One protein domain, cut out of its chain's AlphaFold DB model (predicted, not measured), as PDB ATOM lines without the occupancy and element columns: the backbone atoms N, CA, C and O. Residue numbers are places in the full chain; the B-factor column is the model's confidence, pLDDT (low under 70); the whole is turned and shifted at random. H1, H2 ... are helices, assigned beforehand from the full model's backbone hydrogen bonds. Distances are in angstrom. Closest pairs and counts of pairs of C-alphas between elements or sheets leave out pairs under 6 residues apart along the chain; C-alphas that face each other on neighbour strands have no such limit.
ATOM      1  N   ALA A 661     148.142 123.138 114.598       84.12
ATOM      2  CA  ALA A 661     149.429 122.534 114.256       84.12
ATOM      3  C   ALA A 661     150.567 123.563 114.135       84.12
ATOM      4  O   ALA A 661     151.708 123.244 114.450       84.12
ATOM      5  N   VAL A 662     150.260 124.787 113.692       82.69
ATOM      6  CA  VAL A 662     151.225 125.900 113.607       82.69
ATOM      7  C   VAL A 662     151.542 126.494 114.982       82.69
ATOM      8  O   VAL A 662     152.643 126.984 115.190       82.69
ATOM      9  N   SER A 663     150.598 126.457 115.928       81.50
ATOM     10  CA  SER A 663     150.821 126.956 117.294       81.50
ATOM     11  C   SER A 663     151.533 125.969 118.225       81.50
ATOM     12  O   SER A 663     151.848 126.334 119.355       81.50
ATOM     13  N   SER A 664     151.747 124.724 117.791       78.19
ATOM     14  CA  SER A 664     152.415 123.690 118.587       78.19
ATOM     15  C   SER A 664     153.939 123.846 118.567       78.19
ATOM     16  O   SER A 664     154.514 124.209 117.543       78.19
ATOM     17  N   SER A 665     154.595 123.512 119.682       71.88
ATOM     18  CA  SER A 665     156.056 123.386 119.771       71.88
ATOM     19  C   SER A 665     156.567 122.257 118.880       71.88
ATOM     20  O   SER A 665     155.870 121.262 118.716       71.88
ATOM     21  N   GLN A 666     157.787 122.380 118.356       70.12
ATOM     22  CA  GLN A 666     158.416 121.376 117.489       70.12
ATOM     23  C   GLN A 666     158.420 119.966 118.118       70.12
ATOM     24  O   GLN A 666     158.576 119.823 119.330       70.12
ATOM     25  N   ASP A 667     158.234 118.923 117.301       74.75
ATOM     26  CA  ASP A 667     158.329 117.526 117.742       74.75
ATOM     27  C   ASP A 667     159.786 117.055 117.886       74.75
ATOM     28  O   ASP A 667     160.693 117.659 117.316       74.75
ATOM     29  N   ILE A 668     160.012 115.963 118.632       75.00
ATOM     30  CA  ILE A 668     161.355 115.464 118.988       75.00
ATOM     31  C   ILE A 668     162.252 115.244 117.750       75.00
ATOM     32  O   ILE A 668     163.360 115.784 117.738       75.00
ATOM     33  N   PRO A 669     161.826 114.530 116.683       77.25
ATOM     34  CA  PRO A 669     162.625 114.423 115.460       77.25
ATOM     35  C   PRO A 669     162.978 115.780 114.841       77.25
ATOM     36  O   PRO A 669     164.139 116.023 114.513       77.25
ATOM     37  N   GLY A 670     162.001 116.691 114.751       74.00
ATOM     38  CA  GLY A 670     162.230 118.041 114.237       74.00
ATOM     39  C   GLY A 670     163.243 118.821 115.081       74.00
ATOM     40  O   GLY A 670     164.117 119.491 114.535       74.00
ATOM     41  N   PHE A 671     163.176 118.699 116.408       76.19
ATOM     42  CA  PHE A 671     164.134 119.318 117.324       76.19
ATOM     43  C   PHE A 671     165.560 118.801 117.090       76.19
ATOM     44  O   PHE A 671     166.515 119.584 117.035       76.19
ATOM     45  N   TYR A 672     165.719 117.485 116.902       77.38
ATOM     46  CA  TYR A 672     167.012 116.877 116.594       77.38
ATOM     47  C   TYR A 672     167.563 117.347 115.250       77.38
ATOM     48  O   TYR A 672     168.752 117.656 115.175       77.38
ATOM     49  N   GLU A 673     166.722 117.450 114.226       77.81
ATOM     50  CA  GLU A 673     167.105 117.979 112.918       77.81
ATOM     51  C   GLU A 673     167.549 119.447 113.006       77.81
ATOM     52  O   GLU A 673     168.655 119.779 112.579       77.81
ATOM     53  N   ALA A 674     166.747 120.314 113.633       74.00
ATOM     54  CA  ALA A 674     167.076 121.731 113.804       74.00
ATOM     55  C   ALA A 674     168.399 121.923 114.564       74.00
ATOM     56  O   ALA A 674     169.238 122.732 114.171       74.00
ATOM     57  N   SER A 675     168.621 121.121 115.606       73.06
ATOM     58  CA  SER A 675     169.866 121.122 116.383       73.06
ATOM     59  C   SER A 675     171.061 120.531 115.626       73.06
ATOM     60  O   SER A 675     172.202 120.823 115.958       73.06
ATOM     61  N   ALA A 676     170.848 119.672 114.625       74.88
ATOM     62  CA  ALA A 676     171.937 119.210 113.763       74.88
ATOM     63  C   ALA A 676     172.359 120.306 112.771       74.88
ATOM     64  O   ALA A 676     173.536 120.418 112.437       74.88
ATOM     65  N   MET A 677     171.420 121.154 112.343       70.81
ATOM     66  CA  MET A 677     171.692 122.271 111.433       70.81
ATOM     67  C   MET A 677     172.487 123.411 112.082       70.81
ATOM     68  O   MET A 677     173.173 124.142 111.372       70.81
ATOM     69  N   THR A 678     172.491 123.546 113.413       68.38
ATOM     70  CA  THR A 678     173.323 124.561 114.088       68.38
ATOM     71  C   THR A 678     174.825 124.323 113.897       68.38
ATOM     72  O   THR A 678     175.592 125.284 113.955       68.38
ATOM     73  N   PHE A 679     175.263 123.095 113.574       67.50
ATOM     74  CA  PHE A 679     176.648 122.817 113.157       67.50
ATOM     75  C   PHE A 679     177.039 123.532 111.851       67.50
ATOM     76  O   PHE A 679     178.226 123.739 111.614       67.50
ATOM     77  N   GLN A 680     176.072 123.956 111.026       62.91
ATOM     78  CA  GLN A 680     176.323 124.769 109.828       62.91
ATOM     79  C   GLN A 680     176.502 126.267 110.144       62.91
ATOM     80  O   GLN A 680     176.778 127.047 109.235       62.91
ATOM     81  N   GLY A 681     176.300 126.708 111.395       54.34
ATOM     82  CA  GLY A 681     176.271 128.135 111.750       54.34
ATOM     83  C   GLY A 681     175.106 128.916 111.118       54.34
ATOM     84  O   GLY A 681     175.070 130.143 111.202       54.34
ATOM     85  N   GLY A 682     174.162 128.223 110.471       49.25
ATOM     86  CA  GLY A 682     172.978 128.804 109.846       49.25
ATOM     87  C   GLY A 682     171.795 128.895 110.810       49.25
ATOM     88  O   GLY A 682     171.690 128.125 111.765       49.25
ATOM     89  N   ASN A 683     170.869 129.821 110.535       49.16
ATOM     90  CA  ASN A 683     169.543 129.771 111.151       49.16
ATOM     91  C   ASN A 683     168.868 128.456 110.725       49.16
ATOM     92  O   ASN A 683     168.816 128.202 109.517       49.16
ATOM     93  N   PRO A 684     168.355 127.633 111.660       51.56
ATOM     94  CA  PRO A 684     167.681 126.387 111.317       51.56
ATOM     95  C   PRO A 684     166.570 126.677 110.305       51.56
ATOM     96  O   PRO A 684     165.789 127.619 110.468       51.56
ATOM     97  N   GLY A 685     166.560 125.914 109.211       53.53
ATOM     98  CA  GLY A 685     165.671 126.141 108.080       53.53
ATOM     99  C   GLY A 685     164.207 126.030 108.497       53.53
ATOM    100  O   GLY A 685     163.662 124.938 108.579       53.53
ATOM    101  N   ASN A 686     163.544 127.169 108.690       60.53
ATOM    102  CA  ASN A 686     162.097 127.285 108.913       60.53
ATOM    103  C   ASN A 686     161.259 126.903 107.666       60.53
ATOM    104  O   ASN A 686     160.101 127.308 107.567       60.53
ATOM    105  N   SER A 687     161.834 126.218 106.675       73.12
ATOM    106  CA  SER A 687     161.157 125.853 105.429       73.12
ATOM    107  C   SER A 687     160.408 124.537 105.632       73.12
ATOM    108  O   SER A 687     160.995 123.504 105.959       73.12
ATOM    109  N   LEU A 688     159.089 124.545 105.424       78.56
ATOM    110  CA  LEU A 688     158.269 123.332 105.546       78.56
ATOM    111  C   LEU A 688     158.523 122.326 104.414       78.56
ATOM    112  O   LEU A 688     158.027 121.201 104.482       78.56
ATOM    113  N   LEU A 689     159.247 122.727 103.363       76.06
ATOM    114  CA  LEU A 689     159.632 121.840 102.264       76.06
ATOM    115  C   LEU A 689     160.829 120.954 102.618       76.06
ATOM    116  O   LEU A 689     160.905 119.835 102.118       76.06
ATOM    117  N   SER A 690     161.740 121.438 103.465       68.81
ATOM    118  CA  SER A 690     162.925 120.694 103.903       68.81
ATOM    119  C   SER A 690     162.767 120.061 105.284       68.81
ATOM    120  O   SER A 690     163.463 119.095 105.575       68.81
ATOM    121  N   GLY A 691     161.848 120.562 106.114       71.00
ATOM    122  CA  GLY A 691     161.636 120.040 107.462       71.00
ATOM    123  C   GLY A 691     161.113 118.603 107.490       71.00
ATOM    124  O   GLY A 691     160.210 118.217 106.740       71.00
ATOM    125  N   SER A 692     161.624 117.817 108.433       68.81
ATOM    126  CA  SER A 692     161.305 116.406 108.571       68.81
ATOM    127  C   SER A 692     160.887 116.074 110.013       68.81
ATOM    128  O   SER A 692     161.665 115.843 110.927       68.81
ATOM    129  N   GLY A 693     159.572 116.071 110.240       77.38
ATOM    130  CA  GLY A 693     158.989 115.870 111.568       77.38
ATOM    131  C   GLY A 693     157.496 115.581 111.505       77.38
ATOM    132  O   GLY A 693     156.849 115.776 110.469       77.38
ATOM    133  N   PHE A 694     156.934 115.090 112.605       81.62
ATOM    134  CA  PHE A 694     155.502 114.856 112.748       81.62
ATOM    135  C   PHE A 694     154.708 116.135 112.468       81.62
ATOM    136  O   PHE A 694     153.796 116.106 111.637       81.62
ATOM    137  N   LEU A 695     155.071 117.264 113.087       82.25
ATOM    138  CA  LEU A 695     154.319 118.508 112.915       82.25
ATOM    139  C   LEU A 695     154.458 119.076 111.509       82.25
ATOM    140  O   LEU A 695     153.450 119.475 110.925       82.25
ATOM    141  N   THR A 696     155.653 119.022 110.920       83.81
ATOM    142  CA  THR A 696     155.858 119.418 109.522       83.81
ATOM    143  C   THR A 696     154.967 118.598 108.591       83.81
ATOM    144  O   THR A 696     154.240 119.162 107.775       83.81
ATOM    145  N   LYS A 697     154.907 117.270 108.767       86.62
ATOM    146  CA  LYS A 697     154.025 116.394 107.973       86.62
ATOM    147  C   LYS A 697     152.544 116.710 108.167       86.62
ATOM    148  O   LYS A 697     151.779 116.647 107.205       86.62
ATOM    149  N   VAL A 698     152.130 117.039 109.390       87.69
ATOM    150  CA  VAL A 698     150.753 117.433 109.708       87.69
ATOM    151  C   VAL A 698     150.382 118.748 109.018       87.69
ATOM    152  O   VAL A 698     149.344 118.820 108.358       87.69
ATOM    153  N   GLN A 699     151.238 119.766 109.128       89.00
ATOM    154  CA  GLN A 699     151.033 121.065 108.490       89.00
ATOM    155  C   GLN A 699     150.981 120.915 106.966       89.00
ATOM    156  O   GLN A 699     150.012 121.356 106.350       89.00
ATOM    157  N   ARG A 700     151.945 120.197 106.370       89.31
ATOM    158  CA  ARG A 700     151.973 119.901 104.928       89.31
ATOM    159  C   ARG A 700     150.707 119.176 104.471       89.31
ATOM    160  O   ARG A 700     150.102 119.593 103.493       89.31
ATOM    161  N   ALA A 701     150.243 118.152 105.190       90.50
ATOM    162  CA  ALA A 701     149.020 117.432 104.824       90.50
ATOM    163  C   ALA A 701     147.778 118.344 104.803       90.50
ATOM    164  O   ALA A 701     146.980 118.277 103.870       90.50
ATOM    165  N   ALA A 702     147.628 119.221 105.802       92.69
ATOM    166  CA  ALA A 702     146.517 120.168 105.854       92.69
ATOM    167  C   ALA A 702     146.617 121.241 104.755       92.69
ATOM    168  O   ALA A 702     145.608 121.586 104.141       92.69
ATOM    169  N   MET A 703     147.824 121.742 104.475       93.81
ATOM    170  CA  MET A 703     148.068 122.726 103.416       93.81
ATOM    171  C   MET A 703     147.766 122.161 102.023       93.81
ATOM    172  O   MET A 703     147.020 122.789 101.272       93.81
ATOM    173  N   ILE A 704     148.255 120.954 101.722       92.06
ATOM    174  CA  ILE A 704     147.978 120.242 100.467       92.06
ATOM    175  C   ILE A 704     146.470 120.034 100.295       92.06
ATOM    176  O   ILE A 704     145.922 120.300  99.228       92.06
ATOM    177  N   ALA A 705     145.770 119.590 101.344       93.62
ATOM    178  CA  ALA A 705     144.325 119.372 101.283       93.62
ATOM    179  C   ALA A 705     143.547 120.664 100.990       93.62
ATOM    180  O   ALA A 705     142.673 120.673 100.124       93.62
ATOM    181  N   LEU A 706     143.895 121.767 101.659       95.69
ATOM    182  CA  LEU A 706     143.289 123.074 101.408       95.69
ATOM    183  C   LEU A 706     143.555 123.570  99.982       95.69
ATOM    184  O   LEU A 706     142.639 124.068  99.332       95.69
ATOM    185  N   ALA A 707     144.777 123.397  99.473       94.00
ATOM    186  CA  ALA A 707     145.116 123.757  98.101       94.00
ATOM    187  C   ALA A 707     144.325 122.928  97.077       94.00
ATOM    188  O   ALA A 707     143.781 123.481  96.123       94.00
ATOM    189  N   LYS A 708     144.163 121.620  97.307       92.12
ATOM    190  CA  LYS A 708     143.317 120.759  96.465       92.12
ATOM    191  C   LYS A 708     141.857 121.198  96.458       92.12
ATOM    192  O   LYS A 708     141.240 121.183  95.398       92.12
ATOM    193  N   MET A 709     141.309 121.611  97.603       93.62
ATOM    194  CA  MET A 709     139.946 122.154  97.666       93.62
ATOM    195  C   MET A 709     139.813 123.438  96.837       93.62
ATOM    196  O   MET A 709     138.864 123.557  96.070       93.62
ATOM    197  N   VAL A 710     140.799 124.342  96.896       94.00
ATOM    198  CA  VAL A 710     140.835 125.539  96.033       94.00
ATOM    199  C   VAL A 710     140.852 125.154  94.550       94.00
ATOM    200  O   VAL A 710     140.098 125.700  93.750       94.00
ATOM    201  N   LEU A 711     141.687 124.186  94.162       90.88
ATOM    202  CA  LEU A 711     141.755 123.716  92.774       90.88
ATOM    203  C   LEU A 711     140.430 123.091  92.304       90.88
ATOM    204  O   LEU A 711     140.040 123.281  91.151       90.88
ATOM    205  N   GLN A 712     139.720 122.385  93.187       90.06
ATOM    206  CA  GLN A 712     138.382 121.854  92.910       90.06
ATOM    207  C   GLN A 712     137.343 122.971  92.753       90.06
ATOM    208  O   GLN A 712     136.547 122.921  91.815       90.06
ATOM    209  N   ASP A 713     137.373 123.989  93.614       90.62
ATOM    210  CA  ASP A 713     136.482 125.149  93.521       90.62
ATOM    211  C   ASP A 713     136.696 125.894  92.193       90.62
ATOM    212  O   ASP A 713     135.726 126.188  91.490       90.62
ATOM    213  N   LEU A 714     137.949 126.103  91.770       88.75
ATOM    214  CA  LEU A 714     138.273 126.679  90.457       88.75
ATOM    215  C   LEU A 714     137.724 125.834  89.295       88.75
ATOM    216  O   LEU A 714     137.152 126.381  88.347       88.75
ATOM    217  N   ALA A 715     137.853 124.506  89.369       87.56
ATOM    218  CA  ALA A 715     137.328 123.601  88.348       87.56
ATOM    219  C   ALA A 715     135.791 123.651  88.259       87.56
ATOM    220  O   ALA A 715     135.232 123.646  87.159       87.56
ATOM    221  N   LEU A 716     135.097 123.757  89.398       86.19
ATOM    222  CA  LEU A 716     133.643 123.940  89.444       86.19
ATOM    223  C   LEU A 716     133.228 125.304  88.880       86.19
ATOM    224  O   LEU A 716     132.333 125.366  88.040       86.19
ATOM    225  N   MET A 717     133.920 126.390  89.245       87.56
ATOM    226  CA  MET A 717     133.662 127.729  88.691       87.56
ATOM    227  C   MET A 717     133.825 127.776  87.170       87.56
ATOM    228  O   MET A 717     133.104 128.507  86.491       87.56
ATOM    229  N   LYS A 718     134.765 127.002  86.618       83.88
ATOM    230  CA  LYS A 718     134.937 126.879  85.168       83.88
ATOM    231  C   LYS A 718     133.717 126.237  84.509       83.88
ATOM    232  O   LYS A 718     133.310 126.684  83.439       83.88
ATOM    233  N   LYS A 719     133.152 125.202  85.135       83.00
ATOM    234  CA  LYS A 719     131.978 124.480  84.631       83.00
ATOM    235  C   LYS A 719     130.699 125.316  84.742       83.00
ATOM    236  O   LYS A 719     129.926 125.359  83.791       83.00
ATOM    237  N   ASP A 720     130.512 125.993  85.871       81.31
ATOM    238  CA  ASP A 720     129.260 126.680  86.215       81.31
ATOM    239  C   ASP A 720     129.248 128.170  85.807       81.31
ATOM    240  O   ASP A 720     128.204 128.824  85.828       81.31
ATOM    241  N   GLY A 721     130.403 128.716  85.411       77.75
ATOM    242  CA  GLY A 721     130.586 130.113  85.024       77.75
ATOM    243  C   GLY A 721     130.864 131.061  86.201       77.75
ATOM    244  O   GLY A 721     130.488 130.828  87.352       77.75
ATOM    245  N   ILE A 722     131.527 132.189  85.914       79.62
ATOM    246  CA  ILE A 722     131.912 133.183  86.930       79.62
ATOM    247  C   ILE A 722     130.741 134.138  87.216       79.62
ATOM    248  O   ILE A 722     130.638 135.223  86.638       79.62
ATOM    249  N   ASN A 723     129.868 133.745  88.143       84.25
ATOM    250  CA  ASN A 723     128.856 134.623  88.737       84.25
ATOM    251  C   ASN A 723     129.415 135.416  89.945       84.25
ATOM    252  O   ASN A 723     130.577 135.273  90.326       84.25
ATOM    253  N   GLU A 724     128.603 136.278  90.566       84.75
ATOM    254  CA  GLU A 724     129.036 137.096  91.715       84.75
ATOM    255  C   GLU A 724     129.508 136.248  92.911       84.75
ATOM    256  O   GLU A 724     130.521 136.563  93.544       84.75
ATOM    257  N   LYS A 725     128.838 135.116  93.167       86.50
ATOM    258  CA  LYS A 725     129.220 134.154  94.208       86.50
ATOM    259  C   LYS A 725     130.580 133.512  93.907       86.50
ATOM    260  O   LYS A 725     131.418 133.441  94.801       86.50
ATOM    261  N   ALA A 726     130.824 133.121  92.658       85.62
ATOM    262  CA  ALA A 726     132.101 132.586  92.191       85.62
ATOM    263  C   ALA A 726     133.225 133.627  92.296       85.62
ATOM    264  O   ALA A 726     134.316 133.304  92.747       85.62
ATOM    265  N   ARG A 727     132.962 134.907  91.983       85.12
ATOM    266  CA  ARG A 727     133.953 135.989  92.171       85.12
ATOM    267  C   ARG A 727     134.325 136.195  93.634       85.12
ATOM    268  O   ARG A 727     135.482 136.488  93.924       85.12
ATOM    269  N   LYS A 728     133.358 136.088  94.549       89.88
ATOM    270  CA  LYS A 728     133.626 136.162  95.990       89.88
ATOM    271  C   LYS A 728     134.476 134.973  96.442       89.88
ATOM    272  O   LYS A 728     135.511 135.192  97.062       89.88
ATOM    273  N   LEU A 729     134.086 133.759  96.051       90.12
ATOM    274  CA  LEU A 729     134.820 132.536  96.375       90.12
ATOM    275  C   LEU A 729     136.255 132.568  95.821       90.12
ATOM    276  O   LEU A 729     137.186 132.322  96.571       90.12
ATOM    277  N   LEU A 730     136.458 133.023  94.578       90.00
ATOM    278  CA  LEU A 730     137.788 133.195  93.979       90.00
ATOM    279  C   LEU A 730     138.693 134.141  94.786       90.00
ATOM    280  O   LEU A 730     139.897 133.910  94.893       90.00
ATOM    281  N   LYS A 731     138.139 135.217  95.362       90.56
ATOM    282  CA  LYS A 731     138.906 136.124  96.234       90.56
ATOM    283  C   LYS A 731     139.286 135.445  97.549       90.56
ATOM    284  O   LYS A 731     140.421 135.601  97.997       90.56
ATOM    285  N   ASP A 732     138.356 134.711  98.152       91.94
ATOM    286  CA  ASP A 732     138.604 133.964  99.387       91.94
ATOM    287  C   ASP A 732     139.653 132.856  99.155       91.94
ATOM    288  O   ASP A 732     140.588 132.708  99.945       91.94
ATOM    289  N   ASP A 733     139.581 132.169  98.013       93.50
ATOM    290  CA  ASP A 733     140.551 131.173  97.556       93.50
ATOM    291  C   ASP A 733     141.931 131.758  97.309       93.50
ATOM    292  O   ASP A 733     142.919 131.223  97.806       93.50
ATOM    293  N   PHE A 734     142.015 132.895  96.619       94.06
ATOM    294  CA  PHE A 734     143.290 133.566  96.398       94.06
ATOM    295  C   PHE A 734     143.949 133.982  97.715       94.06
ATOM    296  O   PHE A 734     145.150 133.782  97.907       94.06
ATOM    297  N   LYS A 735     143.157 134.505  98.661       93.81
ATOM    298  CA  LYS A 735     143.641 134.842 100.002       93.81
ATOM    299  C   LYS A 735     144.163 133.609 100.733       93.81
ATOM    300  O   LYS A 735     145.213 133.693 101.375       93.81
ATOM    301  N   LEU A 736     143.449 132.483 100.665       92.94
ATOM    302  CA  LEU A 736     143.911 131.254 101.299       92.94
ATOM    303  C   LEU A 736     145.198 130.748 100.651       92.94
ATOM    304  O   LEU A 736     146.169 130.547 101.373       92.94
ATOM    305  N   SER A 737     145.232 130.581  99.329       92.94
ATOM    306  CA  SER A 737     146.401 130.074  98.601       92.94
ATOM    307  C   SER A 737     147.649 130.917  98.862       92.94
ATOM    308  O   SER A 737     148.725 130.372  99.086       92.94
ATOM    309  N   HIS A 738     147.506 132.243  98.950       92.75
ATOM    310  CA  HIS A 738     148.606 133.127  99.337       92.75
ATOM    311  C   HIS A 738     149.078 132.884 100.782       92.75
ATOM    312  O   HIS A 738     150.277 132.806 101.035       92.75
ATOM    313  N   ASN A 739     148.160 132.702 101.739       90.88
ATOM    314  CA  ASN A 739     148.537 132.356 103.115       90.88
ATOM    315  C   ASN A 739     149.205 130.975 103.214       90.88
ATOM    316  O   ASN A 739     150.081 130.794 104.055       90.88
ATOM    317  N   LEU A 740     148.792 130.002 102.395       91.81
ATOM    318  CA  LEU A 740     149.442 128.692 102.315       91.81
ATOM    319  C   LEU A 740     150.869 128.838 101.776       91.81
ATOM    320  O   LEU A 740     151.800 128.347 102.401       91.81
ATOM    321  N   PHE A 741     151.054 129.589 100.691       89.69
ATOM    322  CA  PHE A 741     152.375 129.879 100.136       89.69
ATOM    323  C   PHE A 741     153.308 130.551 101.155       89.69
ATOM    324  O   PHE A 741     154.410 130.062 101.384       89.69
ATOM    325  N   LEU A 742     152.849 131.602 101.847       87.88
ATOM    326  CA  LEU A 742     153.650 132.276 102.880       87.88
ATOM    327  C   LEU A 742     154.075 131.336 104.018       87.88
ATOM    328  O   LEU A 742     155.134 131.529 104.607       87.88
ATOM    329  N   ARG A 743     153.258 130.325 104.335       87.44
ATOM    330  CA  ARG A 743     153.560 129.341 105.383       87.44
ATOM    331  C   ARG A 743     154.599 128.308 104.970       87.44
ATOM    332  O   ARG A 743     155.217 127.748 105.863       87.44
ATOM    333  N   LEU A 744     154.806 128.062 103.672       85.50
ATOM    334  CA  LEU A 744     155.905 127.199 103.221       85.50
ATOM    335  C   LEU A 744     157.248 127.737 103.710       85.50
ATOM    336  O   LEU A 744     158.115 126.949 104.076       85.50
ATOM    337  N   ASN A 745     157.362 129.072 103.758       83.88
ATOM    338  CA  ASN A 745     158.563 129.789 104.164       83.88
ATOM    339  C   ASN A 745     159.812 129.251 103.442       83.88
ATOM    340  O   ASN A 745     160.850 128.988 104.045       83.88
ATOM    341  N   SER A 746     159.658 129.057 102.134       81.00
ATOM    342  CA  SER A 746     160.662 128.485 101.246       81.00
ATOM    343  C   SER A 746     161.106 129.511 100.220       81.00
ATOM    344  O   SER A 746     160.313 130.367  99.810       81.00
ATOM    345  N   THR A 747     162.358 129.420  99.781       76.56
ATOM    346  CA  THR A 747     162.845 130.273  98.688       76.56
ATOM    347  C   THR A 747     162.329 129.765  97.334       76.56
ATOM    348  O   THR A 747     161.962 128.590  97.212       76.56
ATOM    349  N   PRO A 748     162.290 130.610  96.288       71.25
ATOM    350  CA  PRO A 748     161.950 130.163  94.938       71.25
ATOM    351  C   PRO A 748     162.818 128.990  94.457       71.25
ATOM    352  O   PRO A 748     162.307 128.069  93.827       71.25
ATOM    353  N   GLU A 749     164.104 128.961  94.815       70.75
ATOM    354  CA  GLU A 749     165.025 127.870  94.476       70.75
ATOM    355  C   GLU A 749     164.652 126.555  95.171       70.75
ATOM    356  O   GLU A 749     164.724 125.493  94.553       70.75
ATOM    357  N   GLU A 750     164.228 126.604  96.438       75.44
ATOM    358  CA  GLU A 750     163.725 125.427  97.158       75.44
ATOM    359  C   GLU A 750     162.431 124.896  96.535       75.44
ATOM    360  O   GLU A 750     162.270 123.686  96.377       75.44
ATOM    361  N   ILE A 751     161.532 125.798  96.133       77.50
ATOM    362  CA  ILE A 751     160.275 125.462  95.452       77.50
ATOM    363  C   ILE A 751     160.548 124.798  94.102       77.50
ATOM    364  O   ILE A 751     159.927 123.784  93.784       77.50
ATOM    365  N   LEU A 752     161.488 125.337  93.324       72.50
ATOM    366  CA  LEU A 752     161.895 124.773  92.038       72.50
ATOM    367  C   LEU A 752     162.526 123.396  92.219       72.50
ATOM    368  O   LEU A 752     162.090 122.437  91.590       72.50
ATOM    369  N   ARG A 753     163.475 123.266  93.152       74.12
ATOM    370  CA  ARG A 753     164.109 121.982  93.476       74.12
ATOM    371  C   ARG A 753     163.078 120.935  93.908       74.12
ATOM    372  O   ARG A 753     163.173 119.777  93.499       74.12
ATOM    373  N   ALA A 754     162.084 121.332  94.701       73.00
ATOM    374  CA  ALA A 754     160.984 120.458  95.099       73.00
ATOM    375  C   ALA A 754     160.105 120.058  93.900       73.00
ATOM    376  O   ALA A 754     159.771 118.886  93.762       73.00
ATOM    377  N   ALA A 755     159.793 120.999  93.003       67.69
ATOM    378  CA  ALA A 755     159.005 120.746  91.796       67.69
ATOM    379  C   ALA A 755     159.735 119.875  90.753       67.69
ATOM    380  O   ALA A 755     159.088 119.144  90.008       67.69
ATOM    381  N   HIS A 756     161.072 119.924  90.695       65.56
ATOM    382  CA  HIS A 756     161.881 119.076  89.806       65.56
ATOM    383  C   HIS A 756     162.072 117.651  90.335       65.56
ATOM    384  O   HIS A 756     162.332 116.740  89.553       65.56
ATOM    385  N   SER A 757     161.963 117.444  91.649       59.22
ATOM    386  CA  SER A 757     162.238 116.151  92.290       59.22
ATOM    387  C   SER A 757     160.994 115.284  92.505       59.22
ATOM    388  O   SER A 757     161.137 114.072  92.639       59.22
ATOM    389  N   ASN A 758     159.786 115.860  92.507       52.78
ATOM    390  CA  ASN A 758     158.487 115.177  92.564       52.78
ATOM    391  C   ASN A 758     157.372 116.144  92.104       52.78
ATOM    392  O   ASN A 758     157.585 117.348  92.105       52.78
ATOM    393  N   LYS A 759     156.198 115.608  91.718       62.03
ATOM    394  CA  LYS A 759     154.953 116.301  91.279       62.03
ATOM    395  C   LYS A 759     154.798 117.771  91.737       62.03
ATOM    396  O   LYS A 759     155.116 118.069  92.889       62.03
ATOM    397  N   PRO A 760     154.200 118.663  90.918       67.38
ATOM    398  CA  PRO A 760     154.081 120.078  91.263       67.38
ATOM    399  C   PRO A 760     153.387 120.291  92.612       67.38
ATOM    400  O   PRO A 760     152.424 119.606  92.961       67.38
ATOM    401  N   LEU A 761     153.892 121.262  93.375       84.75
ATOM    402  CA  LEU A 761     153.374 121.602  94.697       84.75
ATOM    403  C   LEU A 761     151.966 122.200  94.572       84.75
ATOM    404  O   LEU A 761     151.818 123.326  94.091       84.75
ATOM    405  N   ASP A 762     150.943 121.471  95.031       87.38
ATOM    406  CA  ASP A 762     149.530 121.875  94.945       87.38
ATOM    407  C   ASP A 762     149.293 123.299  95.481       87.38
ATOM    408  O   ASP A 762     148.512 124.058  94.908       87.38
ATOM    409  N   GLU A 763     149.993 123.705  96.548       90.12
ATOM    410  CA  GLU A 763     149.879 125.047  97.134       90.12
ATOM    411  C   GLU A 763     150.358 126.156  96.194       90.12
ATOM    412  O   GLU A 763     149.745 127.224  96.123       90.12
ATOM    413  N   VAL A 764     151.439 125.894  95.457       88.25
ATOM    414  CA  VAL A 764     151.989 126.816  94.459       88.25
ATOM    415  C   VAL A 764     151.056 126.866  93.254       88.25
ATOM    416  O   VAL A 764     150.670 127.949  92.822       88.25
ATOM    417  N   VAL A 765     150.609 125.707  92.761       87.94
ATOM    418  CA  VAL A 765     149.668 125.612  91.633       87.94
ATOM    419  C   VAL A 765     148.377 126.381  91.936       87.94
ATOM    420  O   VAL A 765     147.917 127.165  91.102       87.94
ATOM    421  N   ALA A 766     147.812 126.203  93.133       90.31
ATOM    422  CA  ALA A 766     146.599 126.889  93.568       90.31
ATOM    423  C   ALA A 766     146.776 128.416  93.597       90.31
ATOM    424  O   ALA A 766     145.920 129.138  93.082       90.31
ATOM    425  N   LEU A 767     147.896 128.920  94.134       91.88
ATOM    426  CA  LEU A 767     148.193 130.357  94.143       91.88
ATOM    427  C   LEU A 767     148.276 130.922  92.721       91.88
ATOM    428  O   LEU A 767     147.610 131.913  92.410       91.88
ATOM    429  N   CYS A 768     149.053 130.267  91.860       88.44
ATOM    430  CA  CYS A 768     149.273 130.684  90.482       88.44
ATOM    431  C   CYS A 768     147.958 130.725  89.688       88.44
ATOM    432  O   CYS A 768     147.659 131.721  89.024       88.44
ATOM    433  N   ARG A 769     147.124 129.681  89.795       88.44
ATOM    434  CA  ARG A 769     145.833 129.614  89.088       88.44
ATOM    435  C   ARG A 769     144.825 130.639  89.601       88.44
ATOM    436  O   ARG A 769     144.141 131.266  88.789       88.44
ATOM    437  N   CYS A 770     144.755 130.872  90.914       89.88
ATOM    438  CA  CYS A 770     143.923 131.939  91.474       89.88
ATOM    439  C   CYS A 770     144.360 133.322  90.967       89.88
ATOM    440  O   CYS A 770     143.519 134.100  90.519       89.88
ATOM    441  N   TYR A 771     145.665 133.614  90.997       90.62
ATOM    442  CA  TYR A 771     146.224 134.888  90.534       90.62
ATOM    443  C   TYR A 771     145.887 135.168  89.066       90.62
ATOM    444  O   TYR A 771     145.327 136.217  88.744       90.62
ATOM    445  N   LEU A 772     146.140 134.204  88.179       86.62
ATOM    446  CA  LEU A 772     145.830 134.342  86.756       86.62
ATOM    447  C   LEU A 772     144.333 134.468  86.487       86.62
ATOM    448  O   LEU A 772     143.923 135.212  85.593       86.62
ATOM    449  N   SER A 773     143.509 133.759  87.260       86.00
ATOM    450  CA  SER A 773     142.055 133.851  87.124       86.00
ATOM    451  C   SER A 773     141.534 135.232  87.534       86.00
ATOM    452  O   SER A 773     140.610 135.763  86.918       86.00
ATOM    453  N   ILE A 774     142.174 135.861  88.527       86.19
ATOM    454  CA  ILE A 774     141.897 137.246  88.926       86.19
ATOM    455  C   ILE A 774     142.359 138.237  87.854       86.19
ATOM    456  O   ILE A 774     141.614 139.163  87.542       86.19
ATOM    457  N   GLN A 775     143.552 138.058  87.280       84.25
ATOM    458  CA  GLN A 775     144.082 138.975  86.263       84.25
ATOM    459  C   GLN A 775     143.311 138.923  84.943       84.25
ATOM    460  O   GLN A 775     143.002 139.961  84.366       84.25
ATOM    461  N   SER A 776     142.997 137.721  84.461       79.62
ATOM    462  CA  SER A 776     142.331 137.530  83.168       79.62
ATOM    463  C   SER A 776     140.812 137.736  83.223       79.62
ATOM    464  O   SER A 776     140.165 137.845  82.182       79.62
ATOM    465  N   GLY A 777     140.220 137.753  84.424       72.56
ATOM    466  CA  GLY A 777     138.768 137.798  84.609       72.56
ATOM    467  C   GLY A 777     138.034 136.533  84.135       72.56
ATOM    468  O   GLY A 777     136.807 136.551  84.023       72.56
ATOM    469  N   ARG A 778     138.763 135.446  83.842       74.50
ATOM    470  CA  ARG A 778     138.263 134.123  83.423       74.50
ATOM    471  C   ARG A 778     139.048 133.034  84.163       74.50
ATOM    472  O   ARG A 778     140.178 133.277  84.557       74.50
ATOM    473  N   ILE A 779     138.487 131.836  84.351       73.88
ATOM    474  CA  ILE A 779     139.250 130.734  84.965       73.88
ATOM    475  C   ILE A 779     140.306 130.263  83.966       73.88
ATOM    476  O   ILE A 779     139.955 129.827  82.867       73.88
ATOM    477  N   ASN A 780     141.583 130.393  84.333       63.78
ATOM    478  CA  ASN A 780     142.696 130.053  83.456       63.78
ATOM    479  C   ASN A 780     143.369 128.736  83.880       63.78
ATOM    480  O   ASN A 780     143.957 128.659  84.957       63.78
ATOM    481  N   ASP A 781     143.320 127.733  82.997       58.16
ATOM    482  CA  ASP A 781     143.996 126.434  83.156       58.16
ATOM    483  C   ASP A 781     145.261 126.318  82.291       58.16
ATOM    484  O   ASP A 781     145.897 125.267  82.272       58.16
ATOM    485  N   SER A 782     145.637 127.365  81.545       53.00
ATOM    486  CA  SER A 782     146.711 127.285  80.542       53.00
ATOM    487  C   SER A 782     148.101 127.045  81.132       53.00
ATOM    488  O   SER A 782     149.036 126.769  80.385       53.00
ATOM    489  N   ILE A 783     148.260 127.171  82.452       54.69
ATOM    490  CA  ILE A 783     149.506 126.826  83.127       54.69
ATOM    491  C   ILE A 783     149.462 125.350  83.526       54.69
ATOM    492  O   ILE A 783     148.827 124.953  84.511       54.69
ATOM    493  N   ASN A 784     150.192 124.557  82.746       53.28
ATOM    494  CA  ASN A 784     150.548 123.191  83.079       53.28
ATOM    495  C   ASN A 784     151.925 123.222  83.756       53.28
ATOM    496  O   ASN A 784     152.944 123.327  83.085       53.28
ATOM    497  N   LEU A 785     151.954 123.183  85.093       55.91
ATOM    498  CA  LEU A 785     153.205 123.062  85.865       55.91
ATOM    499  C   LEU A 785     153.731 121.610  85.879       55.91
ATOM    500  O   LEU A 785     154.730 121.332  86.531       55.91
ATOM    501  N   ASP A 786     153.055 120.692  85.175       46.53
ATOM    502  CA  ASP A 786     153.275 119.237  85.197       46.53
ATOM    503  C   ASP A 786     154.404 118.726  84.272       46.53
ATOM    504  O   ASP A 786     154.567 117.520  84.101       46.53
ATOM    505  N   GLY A 787     155.228 119.597  83.689       46.72
ATOM    506  CA  GLY A 787     156.401 119.161  82.922       46.72
ATOM    507  C   GLY A 787     157.132 120.326  82.268       46.72
ATOM    508  O   GLY A 787     156.531 121.055  81.488       46.72
ATOM    509  N   ASN A 788     158.418 120.484  82.594       43.16
ATOM    510  CA  ASN A 788     159.322 121.567  82.182       43.16
ATOM    511  C   ASN A 788     158.971 122.966  82.717       43.16
ATOM    512  O   ASN A 788     158.657 123.891  81.971       43.16
ATOM    513  N   ILE A 789     159.158 123.168  84.027       49.72
ATOM    514  CA  ILE A 789     159.582 124.487  84.523       49.72
ATOM    515  C   ILE A 789     161.079 124.607  84.193       49.72
ATOM    516  O   ILE A 789     161.930 124.411  85.061       49.72
ATOM    517  N   ASP A 790     161.400 124.843  82.920       49.97
ATOM    518  CA  ASP A 790     162.779 125.127  82.487       49.97
ATOM    519  C   ASP A 790     163.180 126.575  82.824       49.97
ATOM    520  O   ASP A 790     164.356 126.924  82.769       49.97
ATOM    521  N   ASP A 791     162.220 127.416  83.231       59.72
ATOM    522  CA  ASP A 791     162.445 128.838  83.475       59.72
ATOM    523  C   ASP A 791     162.093 129.230  84.919       59.72
ATOM    524  O   ASP A 791     160.996 129.702  85.240       59.72
ATOM    525  N   ALA A 792     163.056 129.016  85.820       62.59
ATOM    526  CA  ALA A 792     163.040 129.469  87.215       62.59
ATOM    527  C   ALA A 792     162.597 130.939  87.362       62.59
ATOM    528  O   ALA A 792     161.913 131.317  88.318       62.59
ATOM    529  N   THR A 793     162.952 131.753  86.371       67.06
ATOM    530  CA  THR A 793     162.644 133.177  86.247       67.06
ATOM    531  C   THR A 793     161.147 133.435  86.052       67.06
ATOM    532  O   THR A 793     160.582 134.356  86.649       67.06
ATOM    533  N   MET A 794     160.459 132.592  85.274       74.88
ATOM    534  CA  MET A 794     159.016 132.704  85.045       74.88
ATOM    535  C   MET A 794     158.216 132.347  86.304       74.88
ATOM    536  O   MET A 794     157.293 133.071  86.670       74.88
ATOM    537  N   LEU A 795     158.573 131.261  87.001       75.50
ATOM    538  CA  LEU A 795     157.885 130.896  88.245       75.50
ATOM    539  C   LEU A 795     158.112 131.953  89.331       75.50
ATOM    540  O   LEU A 795     157.162 132.343  90.009       75.50
ATOM    541  N   SER A 796     159.345 132.448  89.462       75.38
ATOM    542  CA  SER A 796     159.688 133.483  90.443       75.38
ATOM    543  C   SER A 796     158.913 134.777  90.192       75.38
ATOM    544  O   SER A 796     158.242 135.265  91.098       75.38
ATOM    545  N   SER A 797     158.889 135.274  88.949       80.88
ATOM    546  CA  SER A 797     158.117 136.477  88.596       80.88
ATOM    547  C   SER A 797     156.608 136.307  88.809       80.88
ATOM    548  O   SER A 797     155.926 137.236  89.244       80.88
ATOM    549  N   LEU A 798     156.066 135.110  88.565       83.94
ATOM    550  CA  LEU A 798     154.652 134.826  88.794       83.94
ATOM    551  C   LEU A 798     154.304 134.763  90.291       83.94
ATOM    552  O   LEU A 798     153.259 135.275  90.695       83.94
ATOM    553  N   LEU A 799     155.185 134.196  91.122       85.81
ATOM    554  CA  LEU A 799     155.052 134.190  92.582       85.81
ATOM    555  C   LEU A 799     155.182 135.596  93.184       85.81
ATOM    556  O   LEU A 799     154.422 135.951  94.092       85.81
ATOM    557  N   GLU A 800     156.100 136.412  92.666       85.25
ATOM    558  CA  GLU A 800     156.252 137.820  93.041       85.25
ATOM    559  C   GLU A 800     154.995 138.621  92.686       85.25
ATOM    560  O   GLU A 800     154.395 139.236  93.570       85.25
ATOM    561  N   GLY A 801     154.523 138.524  91.438       86.81
ATOM    562  CA  GLY A 801     153.304 139.198  90.984       86.81
ATOM    563  C   GLY A 801     152.056 138.767  91.764       86.81
ATOM    564  O   GLY A 801     151.247 139.608  92.170       86.81
ATOM    565  N   ALA A 802     151.922 137.472  92.068       87.75
ATOM    566  CA  ALA A 802     150.850 136.968  92.924       87.75
ATOM    567  C   ALA A 802     150.936 137.542  94.350       87.75
ATOM    568  O   ALA A 802     149.919 137.953  94.916       87.75
ATOM    569  N   SER A 803     152.139 137.626  94.920       86.81
ATOM    570  CA  SER A 803     152.369 138.176  96.262       86.81
ATOM    571  C   SER A 803     152.082 139.677  96.334       86.81
ATOM    572  O   SER A 803     151.483 140.156  97.300       86.81
ATOM    573  N   GLU A 804     152.473 140.445  95.317       88.06
ATOM    574  CA  GLU A 804     152.144 141.869  95.209       88.06
ATOM    575  C   GLU A 804     150.638 142.088  95.080       88.06
ATOM    576  O   GLU A 804     150.060 142.882  95.830       88.06
ATOM    577  N   LYS A 805     149.974 141.313  94.216       90.06
ATOM    578  CA  LYS A 805     148.525 141.415  94.040       90.06
ATOM    579  C   LYS A 805     147.762 141.045  95.310       90.06
ATOM    580  O   LYS A 805     146.778 141.700  95.657       90.06
ATOM    581  N   ALA A 806     148.225 140.039  96.049       88.50
ATOM    582  CA  ALA A 806     147.649 139.685  97.341       88.50
ATOM    583  C   ALA A 806     147.829 140.804  98.383       88.50
ATOM    584  O   ALA A 806     146.896 141.087  99.138       88.50
ATOM    585  N   LYS A 807     148.983 141.490  98.405       87.12
ATOM    586  CA  LYS A 807     149.217 142.661  99.274       87.12
ATOM    587  C   LYS A 807     148.296 143.836  98.926       87.12
ATOM    588  O   LYS A 807     147.838 144.515  99.845       87.12
ATOM    589  N   GLU A 808     148.022 144.060  97.639       88.69
ATOM    590  CA  GLU A 808     147.084 145.081  97.147       88.69
ATOM    591  C   GLU A 808     145.639 144.764  97.568       88.69
ATOM    592  O   GLU A 808     144.946 145.613  98.128       88.69
ATOM    593  N   MET A 809     145.191 143.525  97.347       85.94
ATOM    594  CA  MET A 809     143.810 143.105  97.609       85.94
ATOM    595  C   MET A 809     143.507 142.890  99.099       85.94
ATOM    596  O   MET A 809     142.370 143.090  99.531       85.94
ATOM    597  N   PHE A 810     144.505 142.491  99.894       87.38
ATOM    598  CA  PHE A 810     144.354 142.142 101.309       87.38
ATOM    599  C   PHE A 810     145.384 142.862 102.201       87.38
ATOM    600  O   PHE A 810     146.216 142.221 102.852       87.38
ATOM    601  N   PRO A 811     145.344 144.203 102.292       74.75
ATOM    602  CA  PRO A 811     146.334 144.957 103.048       74.75
ATOM    603  C   PRO A 811     146.226 144.669 104.556       74.75
ATOM    604  O   PRO A 811     145.166 144.814 105.174       74.75
ATOM    605  N   THR A 812     147.347 144.294 105.174       68.75
ATOM    606  CA  THR A 812     147.464 144.125 106.635       68.75
ATOM    607  C   THR A 812     147.278 145.464 107.360       68.75
ATOM    608  O   THR A 812     147.502 146.521 106.775       68.75
ATOM    609  N   LYS A 813     146.919 145.468 108.658       56.28
ATOM    610  CA  LYS A 813     146.772 146.717 109.451       56.28
ATOM    611  C   LYS A 813     148.013 147.627 109.369       56.28
ATOM    612  O   LYS A 813     147.871 148.842 109.289       56.28
ATOM    613  N   LYS A 814     149.215 147.036 109.322       53.25
ATOM    614  CA  LYS A 814     150.507 147.734 109.167       53.25
ATOM    615  C   LYS A 814     150.663 148.369 107.774       53.25
ATOM    616  O   LYS A 814     151.145 149.494 107.671       53.25
ATOM    617  N   ASN A 815     150.203 147.683 106.724       51.38
ATOM    618  CA  ASN A 815     150.206 148.199 105.354       51.38
ATOM    619  C   ASN A 815     149.123 149.258 105.143       51.38
ATOM    620  O   ASN A 815     149.440 150.298 104.592       51.38
ATOM    621  N   LYS A 816     147.906 149.081 105.678       49.47
ATOM    622  CA  LYS A 816     146.867 150.127 105.688       49.47
ATOM    623  C   LYS A 816     147.373 151.429 106.310       49.47
ATOM    624  O   LYS A 816     147.124 152.487 105.749       49.47
ATOM    625  N   LEU A 817     148.120 151.356 107.416       48.06
ATOM    626  CA  LEU A 817     148.717 152.539 108.046       48.06
ATOM    627  C   LEU A 817     149.784 153.212 107.161       48.06
ATOM    628  O   LEU A 817     149.859 154.435 107.127       48.06
ATOM    629  N   LYS A 818     150.602 152.432 106.437       52.59
ATOM    630  CA  LYS A 818     151.593 152.952 105.476       52.59
ATOM    631  C   LYS A 818     150.940 153.554 104.227       52.59
ATOM    632  O   LYS A 818     151.394 154.595 103.768       52.59
ATOM    633  N   THR A 819     149.891 152.932 103.691       53.84
ATOM    634  CA  THR A 819     149.162 153.437 102.519       53.84
ATOM    635  C   THR A 819     148.376 154.699 102.863       53.84
ATOM    636  O   THR A 819     148.414 155.648 102.093       53.84
ATOM    637  N   LEU A 820     147.752 154.757 104.046       53.25
ATOM    638  CA  LEU A 820     147.105 155.971 104.558       53.25
ATOM    639  C   LEU A 820     148.114 157.096 104.830       53.25
ATOM    640  O   LEU A 820     147.798 158.249 104.575       53.25
ATOM    641  N   LYS A 821     149.335 156.778 105.293       52.56
ATOM    642  CA  LYS A 821     150.421 157.770 105.406       52.56
ATOM    643  C   LYS A 821     150.877 158.296 104.044       52.56
ATOM    644  O   LYS A 821     150.966 159.501 103.891       52.56
ATOM    645  N   ARG A 822     151.081 157.426 103.047       52.97
ATOM    646  CA  ARG A 822     151.429 157.854 101.678       52.97
ATOM    647  C   ARG A 822     150.330 158.691 101.020       52.97
ATOM    648  O   ARG A 822     150.631 159.700 100.410       52.97
ATOM    649  N   GLN A 823     149.060 158.328 101.202       53.12
ATOM    650  CA  GLN A 823     147.924 159.117 100.700       53.12
ATOM    651  C   GLN A 823     147.727 160.447 101.445       53.12
ATOM    652  O   GLN A 823     147.095 161.346 100.907       53.12
ATOM    653  N   ALA A 824     148.253 160.580 102.666       52.97
ATOM    654  CA  ALA A 824     148.304 161.850 103.388       52.97
ATOM    655  C   ALA A 824     149.532 162.706 103.015       52.97
ATOM    656  O   ALA A 824     149.560 163.890 103.342       52.97
ATOM    657  N   GLU A 825     150.533 162.120 102.351       49.31
ATOM    658  CA  GLU A 825     151.777 162.776 101.922       49.31
ATOM    659  C   GLU A 825     151.769 163.190 100.435       49.31
ATOM    660  O   GLU A 825     152.670 163.915 100.026       49.31
ATOM    661  N   ASP A 826     150.747 162.811  99.655       44.59
ATOM    662  CA  ASP A 826     150.501 163.330  98.301       44.59
ATOM    663  C   ASP A 826     149.475 164.484  98.350       44.59
ATOM    664  O   ASP A 826     148.263 164.240  98.306       44.59
ATOM    665  N   PRO A 827     149.898 165.762  98.435       46.75
ATOM    666  CA  PRO A 827     149.002 166.862  98.148       46.75
ATOM    667  C   PRO A 827     148.740 166.878  96.640       46.75
ATOM    668  O   PRO A 827     149.656 166.915  95.821       46.75
ATOM    669  N   VAL A 828     147.458 166.860  96.296       44.94
ATOM    670  CA  VAL A 828     146.925 167.147  94.964       44.94
ATOM    671  C   VAL A 828     147.610 168.399  94.399       44.94
ATOM    672  O   VAL A 828     147.329 169.511  94.840       44.94
ATOM    673  N   MET A 829     148.502 168.220  93.425       35.94
ATOM    674  CA  MET A 829     148.882 169.281  92.493       35.94
ATOM    675  C   MET A 829     147.805 169.324  91.410       35.94
ATOM    676  O   MET A 829     147.839 168.555  90.448       35.94
ATOM    677  N   SER A 830     146.805 170.170  91.652       36.34
ATOM    678  CA  SER A 830     146.043 170.843  90.599       36.34
ATOM    679  C   SER A 830     146.944 171.782  89.814       36.34
ATOM    680  O   SER A 830     147.717 172.494  90.501       36.34
TER     681      SER A 830
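This is residues 661 to 830 of the 830 residues of the protein "Hypothetical protein" of Skeletonema marinoi (UniProt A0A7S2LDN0). A long helical hairpin of H2 and H3 has H5 packed on it to make a small three-helix core, and H6 crosses H3 and H5. H4 packs on the first residues of H6, H1 lies off the first end of H2, and residues 820 to 830, the last part of H7 and the tail after it, stick out from the body. The printed part has 170 residues with seven named helices, H1 to H7 in chain order, and no named strand, an all-helix domain. It is only just compact, close to loose, with a radius of gyration of the C-alphas of 18.7 A and spans of 60 by 45 by 33 A.

H1 covers residues 668 to 680 and begins with C-alpha 668 at (161.355, 115.464, 118.988). H2, residues 694 to 720, is the longest helix at 39.1 A and begins at (155.502, 114.856, 112.748). H3 is residues 724 to 744, 30.9 A long; H4 is residues 748 to 757; H5 is residues 762 to 776, 20.9 A long. H6 is residues 792 to 809, 25.8 A long, and H7, residues 813 to 825, ends with C-alpha 825 at (151.777, 162.776, 101.922).

H2, H3 and H5 form an up-and-down bundle, each running against the one before it. H2 and H3, a helical hairpin, touch at a shallow tilt of 24 degrees, opposite ways, with the closest C-alphas, of Val 710 and Asp 733, 5.8 A apart. H5 touches H3 at a steep tilt of 42 degrees, opposite ways; their closest C-alphas, of Ser 737 and Leu 767, are 4.8 A apart. H2, with residues 703 to 714 alone, touches H5 at a shallow tilt of 33 degrees, only just short of steep, the same way; the closest C-alphas, of Ala 707 and Glu 763, are 5.0 A apart. H6, with residues 798 to 805 alone, touches residues 767 to 771 of H5 at a steep tilt of 66 degrees; the C-alphas of Tyr 771 and Ala 802, the closest, are 5.6 A apart. H6 touches H3 too, with the closest C-alphas, of Lys 735 and Ala 806, 6.8 A apart. H6, with residues 792 to 796 alone, touches H4 at a steep tilt of 55 degrees, opposite ways; the closest C-alphas, of Pro 748 and Ser 796, are 6.0 A apart. H1 and H2 are close but not clearly touching and about perpendicular at 80 degrees, with the closest C-alphas, of Gly 670 and Phe 694, 7.6 A apart. H7 touches no helix. In H2 to H7 every O i to N i+4 pair is within hydrogen-bond range; in H1 it is 7 of 9.

The C-alphas farthest apart, of Ile 668 and Ser 830, are 64.1 A apart, and the printed part has no cut. The links H1 to H2 and H5 to H6 are long, with 13 and 15 residues. Mean pLDDT of the printed part is 75.5; 50 residues are under 70, among them 780 to 793 and 812 to 830.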